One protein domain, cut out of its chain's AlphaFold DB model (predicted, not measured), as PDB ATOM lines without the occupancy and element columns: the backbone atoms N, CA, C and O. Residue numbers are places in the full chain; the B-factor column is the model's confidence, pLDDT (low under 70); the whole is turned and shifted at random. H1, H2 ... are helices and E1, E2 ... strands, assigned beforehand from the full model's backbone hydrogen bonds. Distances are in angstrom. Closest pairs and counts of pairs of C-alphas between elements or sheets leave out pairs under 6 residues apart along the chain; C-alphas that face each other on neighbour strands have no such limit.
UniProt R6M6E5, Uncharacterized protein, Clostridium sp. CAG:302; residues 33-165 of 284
ATOM      1  N   ASP A  33      81.921 -43.780  93.183       95.00
ATOM      2  CA  ASP A  33      82.601 -43.091  94.296       95.00
ATOM      3  C   ASP A  33      83.087 -41.674  93.942       95.00
ATOM      4  O   ASP A  33      83.488 -40.912  94.825       95.00
ATOM      5  N   LYS A  34      83.102 -41.329  92.650       95.94
ATOM      6  CA  LYS A  34      83.513 -40.018  92.121       95.94
ATOM      7  C   LYS A  34      82.327 -39.169  91.667       95.94
ATOM      8  O   LYS A  34      82.539 -38.138  91.041       95.94
ATOM      9  N   LEU A  35      81.096 -39.615  91.917       96.75
ATOM     10  CA  LEU A  35      79.912 -38.835  91.582       96.75
ATOM     11  C   LEU A  35      79.882 -37.548  92.403       96.75
ATOM     12  O   LEU A  35      79.906 -37.577  93.633       96.75
ATOM     13  N   GLU A  36      79.770 -36.429  91.703       96.12
ATOM     14  CA  GLU A  36      79.672 -35.096  92.285       96.12
ATOM     15  C   GLU A  36      78.353 -34.449  91.877       96.12
ATOM     16  O   GLU A  36      77.840 -34.687  90.782       96.12
ATOM     17  N   VAL A  37      77.777 -33.635  92.760       95.50
ATOM     18  CA  VAL A  37      76.543 -32.895  92.464       95.50
ATOM     19  C   VAL A  37      76.788 -31.950  91.290       95.50
ATOM     20  O   VAL A  37      77.767 -31.205  91.276       95.50
ATOM     21  N   VAL A  38      75.888 -31.964  90.305       94.75
ATOM     22  CA  VAL A  38      75.989 -31.057  89.159       94.75
ATOM     23  C   VAL A  38      75.739 -29.627  89.616       94.75
ATOM     24  O   VAL A  38      74.698 -29.317  90.198       94.75
ATOM     25  N   ASN A  39      76.700 -28.754  89.322       91.19
ATOM     26  CA  ASN A  39      76.639 -27.343  89.674       91.19
ATOM     27  C   ASN A  39      76.531 -26.419  88.452       91.19
ATOM     28  O   ASN A  39      76.218 -25.248  88.634       91.19
ATOM     29  N   GLU A  40      76.749 -26.885  87.223       91.31
ATOM     30  CA  GLU A  40      76.681 -26.054  86.015       91.31
ATOM     31  C   GLU A  40      75.253 -26.084  85.429       91.31
ATOM     32  O   GLU A  40      74.681 -27.153  85.207       91.31
ATOM     33  N   TYR A  41      74.640 -24.907  85.241       91.31
ATOM     34  CA  TYR A  41      73.233 -24.801  84.833       91.31
ATOM     35  C   TYR A  41      72.981 -25.229  83.391       91.31
ATOM     36  O   TYR A  41      71.984 -25.896  83.133       91.31
ATOM     37  N   ASN A  42      73.845 -24.853  82.454       88.94
ATOM     38  CA  ASN A  42      73.708 -25.250  81.057       88.94
ATOM     39  C   ASN A  42      73.792 -26.775  80.925       88.94
ATOM     40  O   ASN A  42      72.982 -27.366  80.215       88.94
ATOM     41  N   ASP A  43      74.691 -27.428  81.665       91.00
ATOM     42  CA  ASP A  43      74.730 -28.889  81.734       91.00
ATOM     43  C   ASP A  43      73.438 -29.451  82.328       91.00
ATOM     44  O   ASP A  43      72.802 -30.304  81.706       91.00
ATOM     45  N   TYR A  44      72.998 -28.943  83.482       93.94
ATOM     46  CA  TYR A  44      71.759 -29.390  84.120       93.94
ATOM     47  C   TYR A  44      70.553 -29.291  83.172       93.94
ATOM     48  O   TYR A  44      69.833 -30.272  82.970       93.94
ATOM     49  N   PHE A  45      70.337 -28.132  82.549       92.31
ATOM     50  CA  PHE A  45      69.184 -27.909  81.677       92.31
ATOM     51  C   PHE A  45      69.302 -28.629  80.336       92.31
ATOM     52  O   PHE A  45      68.283 -29.082  79.814       92.31
ATOM     53  N   SER A  46      70.509 -28.809  79.799       92.38
ATOM     54  CA  SER A  46      70.731 -29.635  78.607       92.38
ATOM     55  C   SER A  46      70.361 -31.100  78.868       92.38
ATOM     56  O   SER A  46      69.648 -31.718  78.068       92.38
ATOM     57  N   ILE A  47      70.748 -31.645  80.027       95.38
ATOM     58  CA  ILE A  47      70.391 -33.009  80.434       95.38
ATOM     59  C   ILE A  47      68.885 -33.131  80.695       95.38
ATOM     60  O   ILE A  47      68.247 -34.043  80.172       95.38
ATOM     61  N   VAL A  48      68.274 -32.188  81.420       95.06
ATOM     62  CA  VAL A  48      66.815 -32.177  81.646       95.06
ATOM     63  C   VAL A  48      66.041 -32.083  80.328       95.06
ATOM     64  O   VAL A  48      65.070 -32.814  80.133       95.06
ATOM     65  N   SER A  49      66.473 -31.227  79.399       93.81
ATOM     66  CA  SER A  49      65.864 -31.097  78.068       93.81
ATOM     67  C   SER A  49      65.916 -32.417  77.298       93.81
ATOM     68  O   SER A  49      64.912 -32.856  76.735       93.81
ATOM     69  N   SER A  50      67.061 -33.091  77.350       94.94
ATOM     70  CA  SER A  50      67.279 -34.391  76.723       94.94
ATOM     71  C   SER A  50      66.362 -35.483  77.281       94.94
ATOM     72  O   SER A  50      65.755 -36.240  76.523       94.94
ATOM     73  N   VAL A  51      66.196 -35.526  78.604       96.50
ATOM     74  CA  VAL A  51      65.263 -36.452  79.260       96.50
ATOM     75  C   VAL A  51      63.820 -36.127  78.886       96.50
ATOM     76  O   VAL A  51      63.069 -37.027  78.525       96.50
ATOM     77  N   ASN A  52      63.425 -34.853  78.887       95.69
ATOM     78  CA  ASN A  52      62.076 -34.452  78.479       95.69
ATOM     79  C   ASN A  52      61.782 -34.792  77.010       95.69
ATOM     80  O   ASN A  52      60.669 -35.206  76.692       95.69
ATOM     81  N   LYS A  53      62.777 -34.694  76.117       94.94
ATOM     82  CA  LYS A  53      62.659 -35.156  74.725       94.94
ATOM     83  C   LYS A  53      62.349 -36.656  74.664       94.94
ATOM     84  O   LYS A  53      61.457 -37.064  73.923       94.94
ATOM     85  N   TYR A  54      63.039 -37.462  75.468       96.19
ATOM     86  CA  TYR A  54      62.761 -38.893  75.592       96.19
ATOM     87  C   TYR A  54      61.361 -39.173  76.144       96.19
ATOM     88  O   TYR A  54      60.623 -39.948  75.540       96.19
ATOM     89  N   LEU A  55      60.957 -38.499  77.228       96.00
ATOM     90  CA  LEU A  55      59.611 -38.638  77.794       96.00
ATOM     91  C   LEU A  55      58.535 -38.304  76.756       96.00
ATOM     92  O   LEU A  55      57.582 -39.067  76.596       96.00
ATOM     93  N   ASN A  56      58.733 -37.243  75.970       95.31
ATOM     94  CA  ASN A  56      57.840 -36.913  74.867       95.31
ATOM     95  C   ASN A  56      57.710 -38.084  73.877       95.31
ATOM     96  O   ASN A  56      56.591 -38.489  73.571       95.31
ATOM     97  N   TYR A  57      58.817 -38.704  73.451       96.25
ATOM     98  CA  TYR A  57      58.752 -39.876  72.571       96.25
ATOM     99  C   TYR A  57      58.047 -41.080  73.197       96.25
ATOM    100  O   TYR A  57      57.315 -41.766  72.479       96.25
ATOM    101  N   THR A  58      58.214 -41.316  74.506       94.44
ATOM    102  CA  THR A  58      57.457 -42.364  75.211       94.44
ATOM    103  C   THR A  58      55.957 -42.086  75.177       94.44
ATOM    104  O   THR A  58      55.190 -42.980  74.845       94.44
ATOM    105  N   SER A  59      55.536 -40.838  75.395       92.06
ATOM    106  CA  SER A  59      54.117 -40.463  75.368       92.06
ATOM    107  C   SER A  59      53.480 -40.493  73.976       92.06
ATOM    108  O   SER A  59      52.287 -40.756  73.847       92.06
ATOM    109  N   THR A  60      54.267 -40.271  72.919       94.31
ATOM    110  CA  THR A  60      53.810 -40.378  71.524       94.31
ATOM    111  C   THR A  60      54.052 -41.763  70.919       94.31
ATOM    112  O   THR A  60      53.879 -41.934  69.715       94.31
ATOM    113  N   ASN A  61      54.497 -42.746  71.714       95.25
ATOM    114  CA  ASN A  61      54.813 -44.110  71.278       95.25
ATOM    115  C   ASN A  61      55.791 -44.192  70.083       95.25
ATOM    116  O   ASN A  61      55.688 -45.093  69.246       95.25
ATOM    117  N   ASN A  62      56.755 -43.269  69.980       97.00
ATOM    118  CA  ASN A  62      57.723 -43.265  68.878       97.00
ATOM    119  C   ASN A  62      58.831 -44.304  69.123       97.00
ATOM    120  O   ASN A  62      59.882 -43.996  69.685       97.00
ATOM    121  N   LYS A  63      58.583 -45.547  68.697       97.69
ATOM    122  CA  LYS A  63      59.463 -46.702  68.941       97.69
ATOM    123  C   LYS A  63      60.899 -46.490  68.460       97.69
ATOM    124  O   LYS A  63      61.834 -46.804  69.191       97.69
ATOM    125  N   GLU A  64      61.073 -45.952  67.254       97.69
ATOM    126  CA  GLU A  64      62.397 -45.725  66.663       97.69
ATOM    127  C   GLU A  64      63.197 -44.694  67.456       97.69
ATOM    128  O   GLU A  64      64.365 -44.932  67.768       97.69
ATOM    129  N   ALA A  65      62.568 -43.579  67.832       97.38
ATOM    130  CA  ALA A  65      63.225 -42.524  68.592       97.38
ATOM    131  C   ALA A  65      63.601 -42.979  70.009       97.38
ATOM    132  O   ALA A  65      64.707 -42.701  70.468       97.38
ATOM    133  N   ILE A  66      62.703 -43.711  70.683       98.00
ATOM    134  CA  ILE A  66      62.974 -44.296  72.005       98.00
ATOM    135  C   ILE A  66      64.163 -45.251  71.895       98.00
ATOM    136  O   ILE A  66      65.151 -45.069  72.599       98.00
ATOM    137  N   TYR A  67      64.105 -46.222  70.977       98.06
ATOM    138  CA  TYR A  67      65.177 -47.198  70.776       98.06
ATOM    139  C   TYR A  67      66.524 -46.528  70.471       98.06
ATOM    140  O   TYR A  67      67.536 -46.892  71.057       98.06
ATOM    141  N   SER A  68      66.528 -45.504  69.612       97.44
ATOM    142  CA  SER A  68      67.741 -44.785  69.188       97.44
ATOM    143  C   SER A  68      68.392 -43.939  70.286       97.44
ATOM    144  O   SER A  68      69.550 -43.538  70.140       97.44
ATOM    145  N   LEU A  69      67.651 -43.627  71.352       97.50
ATOM    146  CA  LEU A  69      68.143 -42.898  72.520       97.50
ATOM    147  C   LEU A  69      68.596 -43.821  73.650       97.50
ATOM    148  O   LEU A  69      69.321 -43.364  74.532       97.50
ATOM    149  N   LEU A  70      68.172 -45.085  73.661       98.00
ATOM    150  CA  LEU A  70      68.552 -46.019  74.712       98.00
ATOM    151  C   LEU A  70      70.031 -46.392  74.617       98.00
ATOM    152  O   LEU A  70      70.608 -46.538  73.540       98.00
ATOM    153  N   ASP A  71      70.640 -46.570  75.780       97.69
ATOM    154  CA  ASP A  71      72.019 -47.006  75.873       97.69
ATOM    155  C   ASP A  71      72.207 -48.439  75.346       97.69
ATOM    156  O   ASP A  71      71.374 -49.321  75.569       97.69
ATOM    157  N   LYS A  72      73.329 -48.688  74.658       96.12
ATOM    158  CA  LYS A  72      73.631 -49.995  74.047       96.12
ATOM    159  C   LYS A  72      73.685 -51.118  75.089       96.12
ATOM    160  O   LYS A  72      73.256 -52.239  74.801       96.12
ATOM    161  N   GLU A  73      74.186 -50.836  76.290       95.38
ATOM    162  CA  GLU A  73      74.246 -51.815  77.373       95.38
ATOM    163  C   GLU A  73      72.844 -52.091  77.930       95.38
ATOM    164  O   GLU A  73      72.490 -53.251  78.134       95.38
ATOM    165  N   TYR A  74      71.998 -51.063  78.070       96.88
ATOM    166  CA  TYR A  74      70.589 -51.238  78.442       96.88
ATOM    167  C   TYR A  74      69.839 -52.115  77.436       96.88
ATOM    168  O   TYR A  74      69.148 -53.057  77.833       96.88
ATOM    169  N   ILE A  75      69.999 -51.823  76.140       97.38
ATOM    170  CA  ILE A  75      69.391 -52.586  75.044       97.38
ATOM    171  C   ILE A  75      69.798 -54.055  75.134       97.38
ATOM    172  O   ILE A  75      68.941 -54.934  75.064       97.38
ATOM    173  N   THR A  76      71.091 -54.312  75.332       96.44
ATOM    174  CA  THR A  76      71.642 -55.670  75.404       96.44
ATOM    175  C   THR A  76      71.134 -56.409  76.642       96.44
ATOM    176  O   THR A  76      70.602 -57.508  76.522       96.44
ATOM    177  N   ASN A  77      71.229 -55.792  77.822       94.44
ATOM    178  CA  ASN A  77      70.866 -56.413  79.097       94.44
ATOM    179  C   ASN A  77      69.363 -56.709  79.224       94.44
ATOM    180  O   ASN A  77      68.981 -57.587  79.993       94.44
ATOM    181  N   ASN A  78      68.514 -55.976  78.498       95.56
ATOM    182  CA  ASN A  78      67.057 -56.110  78.568       95.56
ATOM    183  C   ASN A  78      66.432 -56.697  77.291       95.56
ATOM    184  O   ASN A  78      65.200 -56.771  77.205       95.56
ATOM    185  N   GLU A  79      67.255 -57.111  76.321       97.12
ATOM    186  CA  GLU A  79      66.833 -57.665  75.025       97.12
ATOM    187  C   GLU A  79      65.835 -56.744  74.298       97.12
ATOM    188  O   GLU A  79      64.761 -57.149  73.833       97.12
ATOM    189  N   VAL A  80      66.167 -55.453  74.258       98.06
ATOM    190  CA  VAL A  80      65.322 -54.433  73.637       98.06
ATOM    191  C   VAL A  80      65.490 -54.482  72.121       98.06
ATOM    192  O   VAL A  80      66.589 -54.546  71.577       98.06
ATOM    193  N   THR A  81      64.374 -54.396  71.421       98.44
ATOM    194  CA  THR A  81      64.261 -54.262  69.972       98.44
ATOM    195  C   THR A  81      63.303 -53.117  69.679       98.44
ATOM    196  O   THR A  81      62.491 -52.750  70.529       98.44
ATOM    197  N   ILE A  82      63.320 -52.585  68.456       97.62
ATOM    198  CA  ILE A  82      62.340 -51.568  68.043       97.62
ATOM    199  C   ILE A  82      60.904 -52.070  68.272       97.62
ATOM    200  O   ILE A  82      60.044 -51.312  68.707       97.62
ATOM    201  N   ASN A  83      60.639 -53.362  68.053       97.88
ATOM    202  CA  ASN A  83      59.293 -53.923  68.157       97.88
ATOM    203  C   ASN A  83      58.757 -53.962  69.595       97.88
ATOM    204  O   ASN A  83      57.580 -53.641  69.788       97.88
ATOM    205  N   ASN A  84      59.610 -54.314  70.565       97.75
ATOM    206  CA  ASN A  84      59.238 -54.526  71.972       97.75
ATOM    207  C   ASN A  84      59.618 -53.361  72.906       97.75
ATOM    208  O   ASN A  84      59.427 -53.468  74.113       97.75
ATOM    209  N   VAL A  85      60.173 -52.258  72.387       98.00
ATOM    210  CA  VAL A  85      60.712 -51.173  73.229       98.00
ATOM    211  C   VAL A  85      59.680 -50.597  74.201       98.00
ATOM    212  O   VAL A  85      60.018 -50.327  75.350       98.00
ATOM    213  N   LEU A  86      58.415 -50.486  73.782       96.69
ATOM    214  CA  LEU A  86      57.333 -49.963  74.625       96.69
ATOM    215  C   LEU A  86      56.988 -50.888  75.801       96.69
ATOM    216  O   LEU A  86      56.475 -50.410  76.803       96.69
ATOM    217  N   ASP A  87      57.303 -52.181  75.700       95.81
ATOM    218  CA  ASP A  87      57.090 -53.157  76.776       95.81
ATOM    219  C   ASP A  87      58.247 -53.151  77.790       95.81
ATOM    220  O   ASP A  87      58.148 -53.729  78.872       95.81
ATOM    221  N   LYS A  88      59.381 -52.543  77.421       95.69
ATOM    222  CA  LYS A  88      60.629 -52.553  78.197       95.69
ATOM    223  C   LYS A  88      60.869 -51.252  78.956       95.69
ATOM    224  O   LYS A  88      61.580 -51.262  79.959       95.69
ATOM    225  N   VAL A  89      60.272 -50.151  78.505       95.12
ATOM    226  CA  VAL A  89      60.396 -48.834  79.136       95.12
ATOM    227  C   VAL A  89      59.081 -48.391  79.767       95.12
ATOM    228  O   VAL A  89      58.003 -48.819  79.366       95.12
ATOM    229  N   SER A  90      59.160 -47.498  80.752       93.62
ATOM    230  CA  SER A  90      57.969 -46.848  81.293       93.62
ATOM    231  C   SER A  90      57.361 -45.900  80.261       93.62
ATOM    232  O   SER A  90      58.064 -45.070  79.683       93.62
ATOM    233  N   ILE A  91      56.051 -46.021  80.058       93.44
ATOM    234  CA  ILE A  91      55.265 -45.134  79.200       93.44
ATOM    235  C   ILE A  91      54.534 -44.127  80.076       93.44
ATOM    236  O   ILE A  91      53.918 -44.492  81.078       93.44
ATOM    237  N   TYR A  92      54.596 -42.860  79.679       90.69
ATOM    238  CA  TYR A  92      53.979 -41.759  80.403       90.69
ATOM    239  C   TYR A  92      52.911 -41.071  79.548       90.69
ATOM    240  O   TYR A  92      53.015 -41.073  78.320       90.69
ATOM    241  N   PRO A  93      51.890 -40.456  80.167       90.50
ATOM    242  CA  PRO A  93      50.931 -39.624  79.452       90.50
ATOM    243  C   PRO A  93      51.593 -38.468  78.686       90.50
ATOM    244  O   PRO A  93      52.710 -38.043  78.993       90.50
ATOM    245  N   ILE A  94      50.867 -37.909  77.715       90.50
ATOM    246  CA  ILE A  94      51.262 -36.656  77.058       90.50
ATOM    247  C   ILE A  94      51.371 -35.508  78.072       90.50
ATOM    248  O   ILE A  94      50.742 -35.536  79.134       90.50
ATOM    249  N   ASN A  95      52.140 -34.477  77.715       90.00
ATOM    250  CA  ASN A  95      52.411 -33.297  78.552       90.00
ATOM    251  C   ASN A  95      53.104 -33.627  79.883       90.00
ATOM    252  O   ASN A  95      52.929 -32.926  80.885       90.00
ATOM    253  N   THR A  96      53.893 -34.700  79.899       93.00
ATOM    254  CA  THR A  96      54.725 -35.054  81.044       93.00
ATOM    255  C   THR A  96      56.114 -34.440  80.947       93.00
ATOM    256  O   THR A  96      56.642 -34.185  79.865       93.00
ATOM    257  N   SER A  97      56.703 -34.166  82.105       94.31
ATOM    258  CA  SER A  97      58.061 -33.648  82.226       94.31
ATOM    259  C   SER A  97      58.720 -34.174  83.493       94.31
ATOM    260  O   SER A  97      58.041 -34.555  84.450       94.31
ATOM    261  N   VAL A  98      60.048 -34.191  83.500       95.38
ATOM    262  CA  VAL A  98      60.825 -34.580  84.671       95.38
ATOM    263  C   VAL A  98      61.019 -33.397  85.618       95.38
ATOM    264  O   VAL A  98      61.395 -32.297  85.206       95.38
ATOM    265  N   LYS A  99      60.826 -33.648  86.911       93.19
ATOM    266  CA  LYS A  99      61.240 -32.774  88.006       93.19
ATOM    267  C   LYS A  99      62.376 -33.446  88.772       93.19
ATOM    268  O   LYS A  99      62.152 -34.339  89.585       93.19
ATOM    269  N   ILE A 100      63.604 -33.021  88.498       95.12
ATOM    270  CA  ILE A 100      64.806 -33.589  89.112       95.12
ATOM    271  C   ILE A 100      64.974 -33.069  90.542       95.12
ATOM    272  O   ILE A 100      64.887 -31.870  90.792       95.12
ATOM    273  N   THR A 101      65.224 -33.984  91.476       91.75
ATOM    274  CA  THR A 101      65.566 -33.684  92.876       91.75
ATOM    275  C   THR A 101      67.035 -33.953  93.172       91.75
ATOM    276  O   THR A 101      67.592 -33.398  94.115       91.75
ATOM    277  N   THR A 102      67.690 -34.803  92.381       94.56
ATOM    278  CA  THR A 102      69.126 -35.064  92.488       94.56
ATOM    279  C   THR A 102      69.713 -35.287  91.106       94.56
ATOM    280  O   THR A 102      69.224 -36.115  90.339       94.56
ATOM    281  N   MET A 103      70.793 -34.567  90.810       97.44
ATOM    282  CA  MET A 103      71.619 -34.781  89.631       97.44
ATOM    283  C   MET A 103      73.079 -34.825  90.065       97.44
ATOM    284  O   MET A 103      73.602 -33.862  90.626       97.44
ATOM    285  N   THR A 104      73.731 -35.948  89.797       97.75
ATOM    286  CA  THR A 104      75.170 -36.122  90.027       97.75
ATOM    287  C   THR A 104      75.848 -36.520  88.732       97.75
ATOM    288  O   THR A 104      75.201 -37.078  87.849       97.75
ATOM    289  N   SER A 105      77.134 -36.227  88.600       97.81
ATOM    290  CA  SER A 105      77.907 -36.538  87.406       97.81
ATOM    291  C   SER A 105      79.300 -37.037  87.745       97.81
ATOM    292  O   SER A 105      79.836 -36.742  88.810       97.81
ATOM    293  N   VAL A 106      79.882 -37.798  86.825       97.75
ATOM    294  CA  VAL A 106      81.279 -38.225  86.875       97.75
ATOM    295  C   VAL A 106      81.889 -38.113  85.484       97.75
ATOM    296  O   VAL A 106      81.272 -38.500  84.487       97.75
ATOM    297  N   ASN A 107      83.110 -37.585  85.414       96.56
ATOM    298  CA  ASN A 107      83.886 -37.570  84.181       96.56
ATOM    299  C   ASN A 107      84.471 -38.963  83.902       96.56
ATOM    300  O   ASN A 107      85.140 -39.556  84.749       96.56
ATOM    301  N   ILE A 108      84.254 -39.461  82.689       95.38
ATOM    302  CA  ILE A 108      84.784 -40.722  82.179       95.38
ATOM    303  C   ILE A 108      85.491 -40.427  80.857       95.38
ATOM    304  O   ILE A 108      84.871 -40.420  79.795       95.38
ATOM    305  N   LYS A 109      86.810 -40.202  80.926       90.25
ATOM    306  CA  LYS A 109      87.682 -39.959  79.761       90.25
ATOM    307  C   LYS A 109      87.146 -38.853  78.840       90.25
ATOM    308  O   LYS A 109      86.940 -39.096  77.657       90.25
ATOM    309  N   ASN A 110      86.942 -37.655  79.388       88.94
ATOM    310  CA  ASN A 110      86.453 -36.462  78.673       88.94
ATOM    311  C   ASN A 110      84.985 -36.503  78.226       88.94
ATOM    312  O   ASN A 110      84.538 -35.582  77.557       88.94
ATOM    313  N   SER A 111      84.224 -37.504  78.652       96.00
ATOM    314  CA  SER A 111      82.766 -37.552  78.530       96.00
ATOM    315  C   SER A 111      82.152 -37.680  79.923       96.00
ATOM    316  O   SER A 111      82.879 -37.862  80.901       96.00
ATOM    317  N   TYR A 112      80.834 -37.559  80.052       97.38
ATOM    318  CA  TYR A 112      80.180 -37.532  81.365       97.38
ATOM    319  C   TYR A 112      79.066 -38.563  81.471       97.38
ATOM    320  O   TYR A 112      78.264 -38.720  80.554       97.38
ATOM    321  N   ALA A 113      78.994 -39.234  82.618       98.25
ATOM    322  CA  ALA A 113      77.813 -39.979  83.030       98.25
ATOM    323  C   ALA A 113      77.084 -39.174  84.105       98.25
ATOM    324  O   ALA A 113      77.704 -38.754  85.083       98.25
ATOM    325  N   TYR A 114      75.782 -38.977  83.931       98.31
ATOM    326  CA  TYR A 114      74.908 -38.286  84.870       98.31
ATOM    327  C   TYR A 114      73.940 -39.289  85.481       98.31
ATOM    328  O   TYR A 114      73.272 -40.004  84.742       98.31
ATOM    329  N   TYR A 115      73.823 -39.325  86.805       98.31
ATOM    330  CA  TYR A 115      72.743 -40.029  87.494       98.31
ATOM    331  C   TYR A 115      71.682 -39.031  87.941       98.31
ATOM    332  O   TYR A 115      71.989 -38.025  88.592       98.31
ATOM    333  N   LEU A 116      70.440 -39.340  87.586       97.56
ATOM    334  CA  LEU A 116      69.259 -38.523  87.797       97.56
ATOM    335  C   LEU A 116      68.281 -39.245  88.710       97.56
ATOM    336  O   LEU A 116      67.978 -40.416  88.482       97.56
ATOM    337  N   LYS A 117      67.730 -38.513  89.677       96.56
ATOM    338  CA  LYS A 117      66.589 -38.937  90.485       96.56
ATOM    339  C   LYS A 117      65.566 -37.811  90.581       96.56
ATOM    340  O   LYS A 117      65.941 -36.642  90.701       96.56
ATOM    341  N   GLY A 118      64.281 -38.148  90.533       95.31
ATOM    342  CA  GLY A 118      63.213 -37.158  90.601       95.31
ATOM    343  C   GLY A 118      61.807 -37.739  90.507       95.31
ATOM    344  O   GLY A 118      61.584 -38.924  90.750       95.31
ATOM    345  N   SER A 119      60.866 -36.879  90.130       94.69
ATOM    346  CA  SER A 119      59.486 -37.243  89.821       94.69
ATOM    347  C   SER A 119      59.139 -36.964  88.359       94.69
ATOM    348  O   SER A 119      59.783 -36.150  87.693       94.69
ATOM    349  N   ILE A 120      58.122 -37.657  87.853       95.56
ATOM    350  CA  ILE A 120      57.457 -37.312  86.596       95.56
ATOM    351  C   ILE A 120      56.171 -36.589  86.949       95.56
ATOM    352  O   ILE A 120      55.343 -37.111  87.695       95.56
ATOM    353  N   ILE A 121      56.008 -35.397  86.389       93.19
ATOM    354  CA  ILE A 121      54.805 -34.589  86.548       93.19
ATOM    355  C   ILE A 121      54.083 -34.469  85.214       93.19
ATOM    356  O   ILE A 121      54.726 -34.371  84.168       93.19
ATOM    357  N   GLN A 122      52.758 -34.441  85.251       92.19
ATOM    358  CA  GLN A 122      51.917 -34.097  84.115       92.19
ATOM    359  C   GLN A 122      51.376 -32.686  84.304       92.19
ATOM    360  O   GLN A 122      50.779 -32.377  85.335       92.19
ATOM    361  N   ASN A 123      51.585 -31.832  83.304       84.94
ATOM    362  CA  ASN A 123      51.080 -30.466  83.313       84.94
ATOM    363  C   ASN A 123      49.876 -30.353  82.379       84.94
ATOM    364  O   ASN A 123      49.980 -30.581  81.175       84.94
ATOM    365  N   ASN A 124      48.748 -29.943  82.941       82.25
ATOM    366  CA  ASN A 124      47.571 -29.493  82.213       82.25
ATOM    367  C   ASN A 124      47.413 -27.978  82.411       82.25
ATOM    368  O   ASN A 124      48.076 -27.387  83.259       82.25
ATOM    369  N   TYR A 125      46.514 -27.339  81.655       77.19
ATOM    370  CA  TYR A 125      46.321 -25.881  81.712       77.19
ATOM    371  C   TYR A 125      46.119 -25.339  83.142       77.19
ATOM    372  O   TYR A 125      46.629 -24.271  83.470       77.19
ATOM    373  N   SER A 126      45.407 -26.086  83.991       73.19
ATOM    374  CA  SER A 126      45.043 -25.646  85.345       73.19
ATOM    375  C   SER A 126      45.734 -26.410  86.473       73.19
ATOM    376  O   SER A 126      45.619 -25.998  87.624       73.19
ATOM    377  N   THR A 127      46.380 -27.545  86.192       77.25
ATOM    378  CA  THR A 127      46.866 -28.456  87.238       77.25
ATOM    379  C   THR A 127      48.197 -29.095  86.871       77.25
ATOM    380  O   THR A 127      48.466 -29.398  85.709       77.25
ATOM    381  N   THR A 128      49.004 -29.349  87.898       83.94
ATOM    382  CA  THR A 128      50.186 -30.205  87.824       83.94
ATOM    383  C   THR A 128      49.945 -31.411  88.722       83.94
ATOM    384  O   THR A 128      49.710 -31.244  89.918       83.94
ATOM    385  N   GLU A 129      50.004 -32.610  88.155       88.12
ATOM    386  CA  GLU A 129      49.849 -33.874  88.881       88.12
ATOM    387  C   GLU A 129      51.178 -34.631  88.909       88.12
ATOM    388  O   GLU A 129      51.901 -34.665  87.913       88.12
ATOM    389  N   GLU A 130      51.520 -35.235  90.047       90.56
ATOM    390  CA  GLU A 130      52.672 -36.131  90.148       90.56
ATOM    391  C   GLU A 130      52.261 -37.544  89.722       90.56
ATOM    392  O   GLU A 130      51.461 -38.192  90.387       90.56
ATOM    393  N   ILE A 131      52.824 -38.022  88.610       92.62
ATOM    394  CA  ILE A 131      52.550 -39.353  88.050       92.62
ATOM    395  C   ILE A 131      53.359 -40.425  88.782       92.62
ATOM    396  O   ILE A 131      52.881 -41.530  89.027       92.62
ATOM    397  N   THR A 132      54.609 -40.107  89.116       92.12
ATOM    398  CA  THR A 132      55.460 -40.950  89.959       92.12
ATOM    399  C   THR A 132      56.566 -40.125  90.608       92.12
ATOM    400  O   THR A 132      57.015 -39.141  90.027       92.12
ATOM    401  N   ASN A 133      57.058 -40.559  91.769       91.19
ATOM    402  CA  ASN A 133      58.144 -39.928  92.524       91.19
ATOM    403  C   ASN A 133      59.447 -40.747  92.588       91.19
ATOM    404  O   ASN A 133      60.362 -40.397  93.336       91.19
ATOM    405  N   ASN A 134      59.529 -41.842  91.832       92.00
ATOM    406  CA  ASN A 134      60.664 -42.768  91.835       92.00
ATOM    407  C   ASN A 134      61.409 -42.814  90.492       92.00
ATOM    408  O   ASN A 134      61.999 -43.836  90.149       92.00
ATOM    409  N   PHE A 135      61.365 -41.728  89.717       95.69
ATOM    410  CA  PHE A 135      62.052 -41.675  88.433       95.69
ATOM    411  C   PHE A 135      63.565 -41.677  88.643       95.69
ATOM    412  O   PHE A 135      64.099 -40.810  89.339       95.69
ATOM    413  N   GLU A 136      64.247 -42.623  88.000       97.56
ATOM    414  CA  GLU A 136      65.699 -42.742  88.011       97.56
ATOM    415  C   GLU A 136      66.232 -43.060  86.608       97.56
ATOM    416  O   GLU A 136      65.688 -43.892  85.877       97.56
ATOM    417  N   MET A 137      67.320 -42.398  86.220       97.94
ATOM    418  CA  MET A 137      67.927 -42.564  84.899       97.94
ATOM    419  C   MET A 137      69.417 -42.243  84.949       97.94
ATOM    420  O   MET A 137      69.840 -41.338  85.668       97.94
ATOM    421  N   ILE A 138      70.209 -42.954  84.152       98.56
ATOM    422  CA  ILE A 138      71.565 -42.530  83.808       98.56
ATOM    423  C   ILE A 138      71.541 -41.923  82.407       98.56
ATOM    424  O   ILE A 138      70.956 -42.494  81.489       98.56
ATOM    425  N   VAL A 139      72.188 -40.774  82.241       98.31
ATOM    426  CA  VAL A 139      72.395 -40.125  80.943       98.31
ATOM    427  C   VAL A 139      73.884 -40.116  80.653       98.31
ATOM    428  O   VAL A 139      74.663 -39.578  81.439       98.31
ATOM    429  N   LEU A 140      74.293 -40.707  79.538       98.19
ATOM    430  CA  LEU A 140      75.669 -40.621  79.064       98.19
ATOM    431  C   LEU A 140      75.748 -39.499  78.043       98.19
ATOM    432  O   LEU A 140      74.944 -39.450  77.119       98.19
ATOM    433  N   LYS A 141      76.706 -38.596  78.227       96.69
ATOM    434  CA  LYS A 141      76.969 -37.454  77.356       96.69
ATOM    435  C   LYS A 141      78.344 -37.641  76.738       96.69
ATOM    436  O   LYS A 141      79.355 -37.562  77.439       96.69
ATOM    437  N   ASP A 142      78.364 -37.899  75.440       96.38
ATOM    438  CA  ASP A 142      79.576 -38.004  74.645       96.38
ATOM    439  C   ASP A 142      79.964 -36.617  74.121       96.38
ATOM    440  O   ASP A 142      79.269 -36.043  73.279       96.38
ATOM    441  N   LEU A 143      81.061 -36.059  74.637       92.75
ATOM    442  CA  LEU A 143      81.537 -34.741  74.212       92.75
ATOM    443  C   LEU A 143      82.310 -34.784  72.888       92.75
ATOM    444  O   LEU A 143      82.427 -33.744  72.246       92.75
ATOM    445  N   GLU A 144      82.811 -35.949  72.461       92.56
ATOM    446  CA  GLU A 144      83.508 -36.087  71.175       92.56
ATOM    447  C   GLU A 144      82.502 -36.024  70.017       92.56
ATOM    448  O   GLU A 144      82.712 -35.297  69.048       92.56
ATOM    449  N   ASN A 145      81.381 -36.739  70.148       93.25
ATOM    450  CA  ASN A 145      80.337 -36.801  69.120       93.25
ATOM    451  C   ASN A 145      79.183 -35.806  69.337       93.25
ATOM    452  O   ASN A 145      78.332 -35.664  68.458       93.25
ATOM    453  N   LEU A 146      79.146 -35.115  70.484       92.69
ATOM    454  CA  LEU A 146      78.039 -34.252  70.920       92.69
ATOM    455  C   LEU A 146      76.689 -34.987  70.935       92.69
ATOM    456  O   LEU A 146      75.664 -34.487  70.459       92.69
ATOM    457  N   THR A 147      76.695 -36.196  71.486       96.31
ATOM    458  CA  THR A 147      75.554 -37.116  71.508       96.31
ATOM    459  C   THR A 147      75.246 -37.589  72.922       96.31
ATOM    460  O   THR A 147      76.054 -37.447  73.843       96.31
ATOM    461  N   ILE A 148      74.050 -38.147  73.105       97.44
ATOM    462  CA  ILE A 148      73.610 -38.730  74.373       97.44
ATOM    463  C   ILE A 148      73.088 -40.154  74.221       97.44
ATOM    464  O   ILE A 148      72.614 -40.549  73.159       97.44
ATOM    465  N   SER A 149      73.097 -40.900  75.317       98.06
ATOM    466  CA  SER A 149      72.331 -42.135  75.470       98.06
ATOM    467  C   SER A 149      71.695 -42.176  76.854       98.06
ATOM    468  O   SER A 149      72.163 -41.533  77.799       98.06
ATOM    469  N   LEU A 150      70.586 -42.897  76.964       98.25
ATOM    470  CA  LEU A 150      69.740 -42.941  78.146       98.25
ATOM    471  C   LEU A 150      69.637 -44.379  78.645       98.25
ATOM    472  O   LEU A 150      69.282 -45.290  77.902       98.25
ATOM    473  N   TYR A 151      69.900 -44.575  79.927       98.19
ATOM    474  CA  TYR A 151      69.762 -45.856  80.604       98.19
ATOM    475  C   TYR A 151      68.703 -45.697  81.706       98.19
ATOM    476  O   TYR A 151      69.013 -45.193  82.792       98.19
ATOM    477  N   PRO A 152      67.439 -46.087  81.450       97.00
ATOM    478  CA  PRO A 152      66.403 -46.123  82.477       97.00
ATOM    479  C   PRO A 152      66.791 -47.058  83.630       97.00
ATOM    480  O   PRO A 152      67.201 -48.200  83.403       97.00
ATOM    481  N   ILE A 153      66.651 -46.602  84.875       95.50
ATOM    482  CA  ILE A 153      66.938 -47.426  86.052       95.50
ATOM    483  C   ILE A 153      65.643 -48.072  86.549       95.50
ATOM    484  O   ILE A 153      64.853 -47.457  87.255       95.50
ATOM    485  N   ASN A 154      65.466 -49.353  86.217       84.94
ATOM    486  CA  ASN A 154      64.342 -50.170  86.678       84.94
ATOM    487  C   ASN A 154      64.867 -51.264  87.618       84.94
ATOM    488  O   ASN A 154      65.491 -52.223  87.163       84.94
ATOM    489  N   ASN A 155      64.662 -51.111  88.933       78.50
ATOM    490  CA  ASN A 155      65.069 -52.073  89.979       78.50
ATOM    491  C   ASN A 155      66.562 -52.475  89.975       78.50
ATOM    492  O   ASN A 155      66.957 -53.448  90.617       78.50
ATOM    493  N   THR A 156      67.405 -51.731  89.261       85.31
ATOM    494  CA  THR A 156      68.841 -51.989  89.125       85.31
ATOM    495  C   THR A 156      69.616 -50.987  89.968       85.31
ATOM    496  O   THR A 156      69.260 -49.817  90.044       85.31
ATOM    497  N   ASN A 157      70.710 -51.418  90.595       93.19
ATOM    498  CA  ASN A 157      71.573 -50.491  91.320       93.19
ATOM    499  C   ASN A 157      72.363 -49.622  90.325       93.19
ATOM    500  O   ASN A 157      73.284 -50.122  89.675       93.19
ATOM    501  N   TYR A 158      72.036 -48.329  90.251       95.38
ATOM    502  CA  TYR A 158      72.686 -47.368  89.351       95.38
ATOM    503  C   TYR A 158      74.215 -47.338  89.507       95.38
ATOM    504  O   TYR A 158      74.924 -47.178  88.516       95.38
ATOM    505  N   LYS A 159      74.742 -47.552  90.724       96.25
ATOM    506  CA  LYS A 159      76.192 -47.563  90.971       96.25
ATOM    507  C   LYS A 159      76.878 -48.664  90.180       96.25
ATOM    508  O   LYS A 159      77.895 -48.414  89.549       96.25
ATOM    509  N   LYS A 160      76.268 -49.856  90.142       94.50
ATOM    510  CA  LYS A 160      76.794 -50.975  89.352       94.50
ATOM    511  C   LYS A 160      76.851 -50.613  87.877       94.50
ATOM    512  O   LYS A 160      77.845 -50.926  87.243       94.50
ATOM    513  N   VAL A 161      75.822 -49.960  87.337       95.75
ATOM    514  CA  VAL A 161      75.821 -49.538  85.929       95.75
ATOM    515  C   VAL A 161      76.974 -48.562  85.683       95.75
ATOM    516  O   VAL A 161      77.834 -48.840  84.858       95.75
ATOM    517  N   ILE A 162      77.073 -47.486  86.472       96.56
ATOM    518  CA  ILE A 162      78.116 -46.452  86.329       96.56
ATOM    519  C   ILE A 162      79.540 -47.014  86.469       96.56
ATOM    520  O   ILE A 162      80.447 -46.602  85.740       96.56
ATOM    521  N   ASP A 163      79.750 -47.972  87.370       95.31
ATOM    522  CA  ASP A 163      81.060 -48.581  87.611       95.31
ATOM    523  C   ASP A 163      81.540 -49.479  86.462       95.31
ATOM    524  O   ASP A 163      82.749 -49.641  86.279       95.31
ATOM    525  N   HIS A 164      80.629 -50.023  85.648       94.00
ATOM    526  CA  HIS A 164      80.994 -50.794  84.455       94.00
ATOM    527  C   HIS A 164      81.378 -49.909  83.256       94.00
ATOM    528  O   HIS A 164      82.031 -50.391  82.324       94.00
ATOM    529  N   ILE A 165      81.064 -48.609  83.286       95.19
ATOM    530  CA  ILE A 165      81.337 -47.689  82.176       95.19
ATOM    531  C   ILE A 165      82.828 -47.331  82.131       95.19
ATOM    532  O   ILE A 165      83.339 -46.523  82.906       95.19
TER     533      ILE A 165
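This is residues 33 to 165 of the 284 residues of an uncharacterized protein of Clostridium sp. CAG:302 (UniProt R6M6E5). A twisted sheet of four long-to-short strands curls round the long helix H1 on one face, while the short helix H5 covers part of the other face. H2 and H3 lie by the edge strand E4, with H4 packed on H2. The printed part has 133 residues, with named elements in the order H1 H2 H3 H4 E1 E2 E3 E4 H5; the class is mixed, helices and strands. The sheet, in the order E1 E2 E3 E4, is a meander, each strand the antiparallel neighbour of the one before. The whole is compact, with a radius of gyration of the C-alphas of 14.4 A, and spans 43 by 34 by 28 A.

H1, residues 41 to 59, is on the sheet; its closest C-alphas to E1, residues 96 to 108, are Asn 52 and Ser 97, 5.6 A apart. H2, residues 63 to 69, touches residues 54 to 58 of H1 in a helical hairpin, C-alphas 57 and 66 being closest at 6.1 A. H3, residues 72 to 78, only grazes the sheet with residues 72 to 75. H4, residues 85 to 88, touches H2; C-alphas 63 and 85 are closest, 6.3 A. E1 and E2, residues 111 to 123, form a hairpin, with N 99 and O 119 within hydrogen-bond range at 2.8 A. In the hairpin of E2 and E3, residues 128 to 142, N 114 and O 139 are 2.8 A apart. In that of E3 and E4, residues 147 to 152, N 140 and O 149 are 2.9 A apart. H5, residues 158 to 164, is on the opposite face from H1, at a height over the sheet of 8.9 A. In H1, H2, H3 and H5 every O i to N i+4 pair is within range; H4 is too short for one.

H1 runs 26.5 A from C-alpha 41 at (73.233, -24.801, 84.833). E1, E2 and E3 measure 30.6, 32.8 and 33.1 A; they bend at residues 101, 118 and 131. H5 ends at C-alpha 164 at (80.994, -50.794, 84.455).

The C-alphas farthest apart, of Lys 109 and Ser 126, are 45.3 A apart. The printed part has no cut, no link is long, and no printed residue is under 70 in pLDDT.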